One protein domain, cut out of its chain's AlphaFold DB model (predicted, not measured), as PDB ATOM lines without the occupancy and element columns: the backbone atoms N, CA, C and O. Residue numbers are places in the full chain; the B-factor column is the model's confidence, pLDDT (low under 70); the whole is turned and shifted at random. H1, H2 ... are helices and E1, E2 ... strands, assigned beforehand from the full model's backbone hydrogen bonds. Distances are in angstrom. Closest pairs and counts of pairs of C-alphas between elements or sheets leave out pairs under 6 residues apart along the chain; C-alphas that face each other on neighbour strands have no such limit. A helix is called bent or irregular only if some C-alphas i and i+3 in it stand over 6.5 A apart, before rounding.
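What this domain is: This is residues 11 to 63 of the 66 residues of an uncharacterized protein of Candidatus Methanolliviera sp. GoM_asphalt (UniProt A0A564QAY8). Two parallel strands, E1 and E2, run side by side as a bent two-stranded ribbon, with H1 packed near its beginning and H2 just beyond its far end. The long link, residues 19 to 32, loops back from the end of E1 to H1, and residues 59 to 63 fold back from H2. The printed part has 53 residues with two named strands and two named helices in the order E1, H1, E2, H2, class mixed. It is compact, with a radius of gyration of the C-alphas of 10.7 A and spans of 27 by 21 by 17 A.

Where its parts are: Find C-alpha 11 at (-19.926, -42.741, -54.519); from there E1 runs through residues 11 to 18, 16.1 A, and bends by 88 degrees at residue 15. Next look for H1, residues 33 to 39, 9.9 A. E2, residues 42 to 50, covers 19.7 A and bends by 82 degrees at residue 47. H2, residues 53 to 58, 8.9 A, ends at C-alpha 58, (4.986, -50.068, -44.360).

How they stand to each other: Look first at E1 and E2, parallel at 26 degrees, where N 13 and O 44 are 3.0 A apart and N 46 and O 13 2.8 A, both within hydrogen-bond range. E1, H1 and E2 form a strand-helix-strand unit, two parallel neighbour strands with a helix between, with a right-handed crossover. The closest C-alphas of E1 and H1 are those of Ala 11 and Ala 37, 6.0 A apart. Residues 17 to 18 of E1 pair with residues 24 to 25, antiparallel. E1 and H2 are near each other, with 5 pairs of C-alphas within 10 A, while H1 and H2 are apart. In H1 and H2 every O i to N i+4 pair is within hydrogen-bond range.

The domain as a whole: The two C-alphas farthest apart, those of Lys 41 and Gly 58, are 29.5 A apart. The printed part has no cut; the link E1 to H1 is long, the other two tight. No printed residue is under pLDDT 70.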
ATOM      1  N   ALA A  11     -19.865 -41.856 -55.677       95.38
ATOM      2  CA  ALA A  11     -19.926 -42.741 -54.519       95.38
ATOM      3  C   ALA A  11     -19.269 -42.063 -53.318       95.38
ATOM      4  O   ALA A  11     -18.290 -41.333 -53.467       95.38
ATOM      5  N   VAL A  12     -19.818 -42.320 -52.133       95.06
ATOM      6  CA  VAL A  12     -19.260 -41.867 -50.860       95.06
ATOM      7  C   VAL A  12     -18.939 -43.102 -50.033       95.06
ATOM      8  O   VAL A  12     -19.805 -43.966 -49.886       95.06
ATOM      9  N   ILE A  13     -17.714 -43.191 -49.521       93.62
ATOM     10  CA  ILE A  13     -17.278 -44.269 -48.625       93.62
ATOM     11  C   ILE A  13     -16.699 -43.683 -47.336       93.62
ATOM     12  O   ILE A  13     -16.249 -42.533 -47.314       93.62
ATOM     13  N   HIS A  14     -16.717 -44.471 -46.265       94.06
ATOM     14  CA  HIS A  14     -16.053 -44.143 -45.008       94.06
ATOM     15  C   HIS A  14     -14.908 -45.122 -44.776       94.06
ATOM     16  O   HIS A  14     -15.096 -46.329 -44.926       94.06
ATOM     17  N   VAL A  15     -13.725 -44.604 -44.464       94.50
ATOM     18  CA  VAL A  15     -12.507 -45.395 -44.257       94.50
ATOM     19  C   VAL A  15     -11.816 -44.937 -42.983       94.50
ATOM     20  O   VAL A  15     -11.967 -43.795 -42.558       94.50
ATOM     21  N   GLN A  16     -11.018 -45.808 -42.382       94.56
ATOM     22  CA  GLN A  16     -10.308 -45.467 -41.155       94.56
ATOM     23  C   GLN A  16      -9.121 -44.554 -41.455       94.56
ATOM     24  O   GLN A  16      -8.930 -43.544 -40.785       94.56
ATOM     25  N   LYS A  17      -8.337 -44.880 -42.488       94.31
ATOM     26  CA  LYS A  17      -7.114 -44.137 -42.827       94.31
ATOM     27  C   LYS A  17      -7.043 -43.783 -44.295       94.31
ATOM     28  O   LYS A  17      -7.376 -44.613 -45.142       94.31
ATOM     29  N   VAL A  18      -6.552 -42.584 -44.589       95.44
ATOM     30  CA  VAL A  18      -6.271 -42.129 -45.956       95.44
ATOM     31  C   VAL A  18      -4.979 -41.328 -46.007       95.44
ATOM     32  O   VAL A  18      -4.657 -40.634 -45.046       95.44
ATOM     33  N   ASP A  19      -4.254 -41.388 -47.120       94.19
ATOM     34  CA  ASP A  19      -3.175 -40.441 -47.398       94.19
ATOM     35  C   ASP A  19      -3.618 -39.318 -48.353       94.19
ATOM     36  O   ASP A  19      -4.719 -39.314 -48.907       94.19
ATOM     37  N   LYS A  20      -2.733 -38.346 -48.579       91.56
ATOM     38  CA  LYS A  20      -3.000 -37.210 -49.478       91.56
ATOM     39  C   LYS A  20      -3.173 -37.589 -50.957       91.56
ATOM     40  O   LYS A  20      -3.612 -36.747 -51.737       91.56
ATOM     41  N   PHE A  21      -2.775 -38.796 -51.356       91.19
ATOM     42  CA  PHE A  21      -2.888 -39.287 -52.729       91.19
ATOM     43  C   PHE A  21      -4.163 -40.104 -52.953       91.19
ATOM     44  O   PHE A  21      -4.470 -40.431 -54.095       91.19
ATOM     45  N   GLY A  22      -4.929 -40.373 -51.892       87.38
ATOM     46  CA  GLY A  22      -6.151 -41.163 -51.957       87.38
ATOM     47  C   GLY A  22      -5.941 -42.645 -51.660       87.38
ATOM     48  O   GLY A  22      -6.911 -43.397 -51.757       87.38
ATOM     49  N   ASN A  23      -4.737 -43.061 -51.238       91.81
ATOM     50  CA  ASN A  23      -4.542 -44.406 -50.710       91.81
ATOM     51  C   ASN A  23      -5.383 -44.540 -49.450       91.81
ATOM     52  O   ASN A  23      -5.162 -43.815 -48.481       91.81
ATOM     53  N   ALA A  24      -6.356 -45.444 -49.467       92.44
ATOM     54  CA  ALA A  24      -7.315 -45.589 -48.382       92.44
ATOM     55  C   ALA A  24      -7.318 -47.007 -47.810       92.44
ATOM     56  O   ALA A  24      -7.252 -48.007 -48.534       92.44
ATOM     57  N   SER A  25      -7.436 -47.093 -46.487       92.06
ATOM     58  CA  SER A  25      -7.509 -48.344 -45.744       92.06
ATOM     59  C   SER A  25      -8.890 -48.546 -45.145       92.06
ATOM     60  O   SER A  25      -9.311 -47.771 -44.285       92.06
ATOM     61  N   ILE A  26      -9.565 -49.615 -45.577       91.19
ATOM     62  CA  ILE A  26     -10.711 -50.166 -44.857       91.19
ATOM     63  C   ILE A  26     -10.180 -51.254 -43.925       91.19
ATOM     64  O   ILE A  26      -9.806 -52.344 -44.375       91.19
ATOM     65  N   GLU A  27     -10.137 -50.956 -42.633       88.19
ATOM     66  CA  GLU A  27      -9.814 -51.925 -41.592       88.19
ATOM     67  C   GLU A  27     -11.066 -52.776 -41.291       88.19
ATOM     68  O   GLU A  27     -12.150 -52.260 -41.018       88.19
ATOM     69  N   GLY A  28     -10.941 -54.104 -41.379       83.75
ATOM     70  CA  GLY A  28     -12.063 -55.034 -41.205       83.75
ATOM     71  C   GLY A  28     -12.726 -55.464 -42.520       83.75
ATOM     72  O   GLY A  28     -12.062 -55.679 -43.536       83.75
ATOM     73  N   ALA A  29     -14.040 -55.689 -42.487       81.94
ATOM     74  CA  ALA A  29     -14.773 -56.218 -43.632       81.94
ATOM     75  C   ALA A  29     -15.051 -55.121 -44.673       81.94
ATOM     76  O   ALA A  29     -15.681 -54.112 -44.382       81.94
ATOM     77  N   ARG A  30     -14.586 -55.347 -45.907       79.19
ATOM     78  CA  ARG A  30     -14.612 -54.368 -47.012       79.19
ATOM     79  C   ARG A  30     -15.938 -54.305 -47.787       79.19
ATOM     80  O   ARG A  30     -16.128 -53.386 -48.578       79.19
ATOM     81  N   PHE A  31     -16.789 -55.317 -47.594       85.06
ATOM     82  CA  PHE A  31     -18.107 -55.510 -48.215       85.06
ATOM     83  C   PHE A  31     -18.229 -54.941 -49.640       85.06
ATOM     84  O   PHE A  31     -17.412 -55.256 -50.509       85.06
ATOM     85  N   GLU A  32     -19.270 -54.153 -49.909       84.25
ATOM     86  CA  GLU A  32     -19.529 -53.589 -51.222       84.25
ATOM     87  C   GLU A  32     -18.819 -52.259 -51.499       84.25
ATOM     88  O   GLU A  32     -18.858 -51.778 -52.634       84.25
ATOM     89  N   ASP A  33     -18.158 -51.662 -50.506       87.44
ATOM     90  CA  ASP A  33     -17.536 -50.341 -50.640       87.44
ATOM     91  C   ASP A  33     -16.422 -50.340 -51.686       87.44
ATOM     92  O   ASP A  33     -16.290 -49.386 -52.453       87.44
ATOM     93  N   VAL A  34     -15.719 -51.468 -51.833       89.31
ATOM     94  CA  VAL A  34     -14.735 -51.660 -52.908       89.31
ATOM     95  C   VAL A  34     -15.381 -51.551 -54.291       89.31
ATOM     96  O   VAL A  34     -14.813 -50.946 -55.202       89.31
ATOM     97  N   TYR A  35     -16.576 -52.115 -54.465       91.19
ATOM     98  CA  TYR A  35     -17.287 -52.091 -55.743       91.19
ATOM     99  C   TYR A  35     -17.957 -50.737 -55.997       91.19
ATOM    100  O   TYR A  35     -17.934 -50.252 -57.131       91.19
ATOM    101  N   LYS A  36     -18.507 -50.088 -54.962       90.56
ATOM    102  CA  LYS A  36     -19.049 -48.721 -55.052       90.56
ATOM    103  C   LYS A  36     -17.973 -47.737 -55.503       90.56
ATOM    104  O   LYS A  36     -18.185 -46.993 -56.455       90.56
ATOM    105  N   ALA A  37     -16.806 -47.791 -54.870       91.50
ATOM    106  CA  ALA A  37     -15.681 -46.926 -55.188       91.50
ATOM    107  C   ALA A  37     -15.170 -47.128 -56.619       91.50
ATOM    108  O   ALA A  37     -15.005 -46.161 -57.353       91.50
ATOM    109  N   LYS A  38     -14.992 -48.385 -57.051       90.94
ATOM    110  CA  LYS A  38     -14.485 -48.705 -58.398       90.94
ATOM    111  C   LYS A  38     -15.476 -48.427 -59.529       90.94
ATOM    112  O   LYS A  38     -15.058 -48.287 -60.673       90.94
ATOM    113  N   SER A  39     -16.776 -48.411 -59.244       94.00
ATOM    114  CA  SER A  39     -17.812 -48.195 -60.266       94.00
ATOM    115  C   SER A  39     -18.158 -46.723 -60.487       94.00
ATOM    116  O   SER A  39     -18.728 -46.380 -61.525       94.00
ATOM    117  N   ALA A  40     -17.847 -45.855 -59.522       95.62
ATOM    118  CA  ALA A  40     -18.225 -44.452 -59.561       95.62
ATOM    119  C   ALA A  40     -17.328 -43.616 -60.476       95.62
ATOM    120  O   ALA A  40     -16.121 -43.820 -60.553       95.62
ATOM    121  N   LYS A  41     -17.916 -42.603 -61.123       95.50
ATOM    122  CA  LYS A  41     -17.147 -41.590 -61.873       95.50
ATOM    123  C   LYS A  41     -16.383 -40.635 -60.953       95.50
ATOM    124  O   LYS A  41     -15.350 -40.103 -61.341       95.50
ATOM    125  N   THR A  42     -16.910 -40.393 -59.757       95.00
ATOM    126  CA  THR A  42     -16.299 -39.555 -58.724       95.00
ATOM    127  C   THR A  42     -16.435 -40.254 -57.377       95.00
ATOM    128  O   THR A  42     -17.529 -40.678 -57.007       95.00
ATOM    129  N   LEU A  43     -15.333 -40.366 -56.643       94.00
ATOM    130  CA  LEU A  43     -15.300 -40.965 -55.314       94.00
ATOM    131  C   LEU A  43     -15.034 -39.882 -54.271       94.00
ATOM    132  O   LEU A  43     -14.075 -39.126 -54.391       94.00
ATOM    133  N   ILE A  44     -15.886 -39.820 -53.252       95.12
ATOM    134  CA  ILE A  44     -15.689 -38.996 -52.062       95.12
ATOM    135  C   ILE A  44     -15.375 -39.937 -50.906       95.12
ATOM    136  O   ILE A  44     -16.141 -40.855 -50.610       95.12
ATOM    137  N   ILE A  45     -14.247 -39.704 -50.247       94.12
ATOM    138  CA  ILE A  45     -13.800 -40.506 -49.113       94.12
ATOM    139  C   ILE A  45     -13.955 -39.659 -47.855       94.12
ATOM    140  O   ILE A  45     -13.404 -38.566 -47.754       94.12
ATOM    141  N   THR A  46     -14.730 -40.165 -46.905       94.94
ATOM    142  CA  THR A  46     -14.759 -39.657 -45.532       94.94
ATOM    143  C   THR A  46     -13.814 -40.506 -44.695       94.94
ATOM    144  O   THR A  46     -13.726 -41.713 -44.917       94.94
ATOM    145  N   VAL A  47     -13.073 -39.882 -43.782       95.62
ATOM    146  CA  VAL A  47     -11.957 -40.542 -43.104       95.62
ATOM    147  C   VAL A  47     -11.900 -40.200 -41.620       95.62
ATOM    148  O   VAL A  47     -12.235 -39.077 -41.243       95.62
ATOM    149  N   GLU A  48     -11.481 -41.164 -40.799       96.44
ATOM    150  CA  GLU A  48     -11.220 -40.957 -39.367       96.44
ATOM    151  C   GLU A  48      -9.856 -40.285 -39.130       96.44
ATOM    152  O   GLU A  48      -9.764 -39.330 -38.360       96.44
ATOM    153  N   GLU A  49      -8.806 -40.738 -39.824       95.19
ATOM    154  CA  GLU A  49      -7.438 -40.227 -39.701       95.19
ATOM    155  C   GLU A  49      -6.737 -40.056 -41.066       95.19
ATOM    156  O   GLU A  49      -6.712 -40.963 -41.901       95.19
ATOM    157  N   ILE A  50      -6.113 -38.894 -41.290       95.00
ATOM    158  CA  ILE A  50      -5.220 -38.678 -42.438       95.00
ATOM    159  C   ILE A  50      -3.793 -39.030 -42.008       95.00
ATOM    160  O   ILE A  50      -3.280 -38.442 -41.059       95.00
ATOM    161  N   VAL A  51      -3.155 -39.960 -42.718       94.75
ATOM    162  CA  VAL A  51      -1.806 -40.468 -42.426       94.75
ATOM    163  C   VAL A  51      -0.823 -40.135 -43.548       94.75
ATOM    164  O   VAL A  51      -1.213 -39.889 -44.691       94.75
ATOM    165  N   ASP A  52       0.470 -40.152 -43.231       94.88
ATOM    166  CA  ASP A  52       1.526 -40.037 -44.237       94.88
ATOM    167  C   ASP A  52       1.599 -41.285 -45.132       94.88
ATOM    168  O   ASP A  52       1.285 -42.404 -44.715       94.88
ATOM    169  N   THR A  53       2.043 -41.107 -46.379       92.81
ATOM    170  CA  THR A  53       2.119 -42.187 -47.378       92.81
ATOM    171  C   THR A  53       3.043 -43.327 -46.930       92.81
ATOM    172  O   THR A  53       2.805 -44.488 -47.264       92.81
ATOM    173  N   GLU A  54       4.048 -43.035 -46.104       92.69
ATOM    174  CA  GLU A  54       4.939 -44.004 -45.467       92.69
ATOM    175  C   GLU A  54       4.175 -45.083 -44.677       92.69
ATOM    176  O   GLU A  54       4.619 -46.232 -44.632       92.69
ATOM    177  N   TYR A  55       2.997 -44.762 -44.125       90.38
ATOM    178  CA  TYR A  55       2.122 -45.738 -43.467       90.38
ATOM    179  C   TYR A  55       1.703 -46.862 -44.423       90.38
ATOM    180  O   TYR A  55       1.785 -48.044 -44.084       90.38
ATOM    181  N   PHE A  56       1.294 -46.503 -45.642       90.19
ATOM    182  CA  PHE A  56       0.870 -47.461 -46.664       90.19
ATOM    183  C   PHE A  56       2.049 -48.200 -47.301       90.19
ATOM    184  O   PHE A  56       1.886 -49.340 -47.730       90.19
ATOM    185  N   VAL A  57       3.243 -47.598 -47.318       88.44
ATOM    186  CA  VAL A  57       4.480 -48.280 -47.737       88.44
ATOM    187  C   VAL A  57       4.879 -49.362 -46.727       88.44
ATOM    188  O   VAL A  57       5.294 -50.447 -47.129       88.44
ATOM    189  N   GLY A  58       4.731 -49.091 -45.425       89.50
ATOM    190  CA  GLY A  58       4.986 -50.068 -44.360       89.50
ATOM    191  C   GLY A  58       3.923 -51.168 -44.252       89.50
ATOM    192  O   GLY A  58       4.230 -52.264 -43.785       89.50
ATOM    193  N   HIS A  59       2.698 -50.890 -44.708       86.25
ATOM    194  CA  HIS A  59       1.544 -51.793 -44.638       86.25
ATOM    195  C   HIS A  59       0.812 -51.925 -45.987       86.25
ATOM    196  O   HIS A  59      -0.366 -51.560 -46.096       86.25
ATOM    197  N   PRO A  60       1.468 -52.448 -47.038       84.94
ATOM    198  CA  PRO A  60       0.874 -52.532 -48.373       84.94
ATOM    199  C   PRO A  60      -0.403 -53.390 -48.410       84.94
ATOM    200  O   PRO A  60      -1.286 -53.151 -49.229       84.94
ATOM    201  N   GLU A  61      -0.558 -54.350 -47.495       84.75
ATOM    202  CA  GLU A  61      -1.751 -55.194 -47.349       84.75
ATOM    203  C   GLU A  61      -3.004 -54.425 -46.902       84.75
ATOM    204  O   GLU A  61      -4.139 -54.880 -47.110       84.75
ATOM    205  N   ARG A  62      -2.802 -53.262 -46.272       84.19
ATOM    206  CA  ARG A  62      -3.868 -52.387 -45.779       84.19
ATOM    207  C   ARG A  62      -4.360 -51.412 -46.837       84.19
ATOM    208  O   ARG A  62      -5.426 -50.822 -46.638       84.19
ATOM    209  N   ASN A  63      -3.650 -51.276 -47.956       85.94
ATOM    210  CA  ASN A  63      -4.094 -50.436 -49.055       85.94
ATOM    211  C   ASN A  63      -5.269 -51.101 -49.792       85.94
ATOM    212  O   ASN A  63      -5.117 -52.127 -50.457       85.94
TER     213      ASN A  63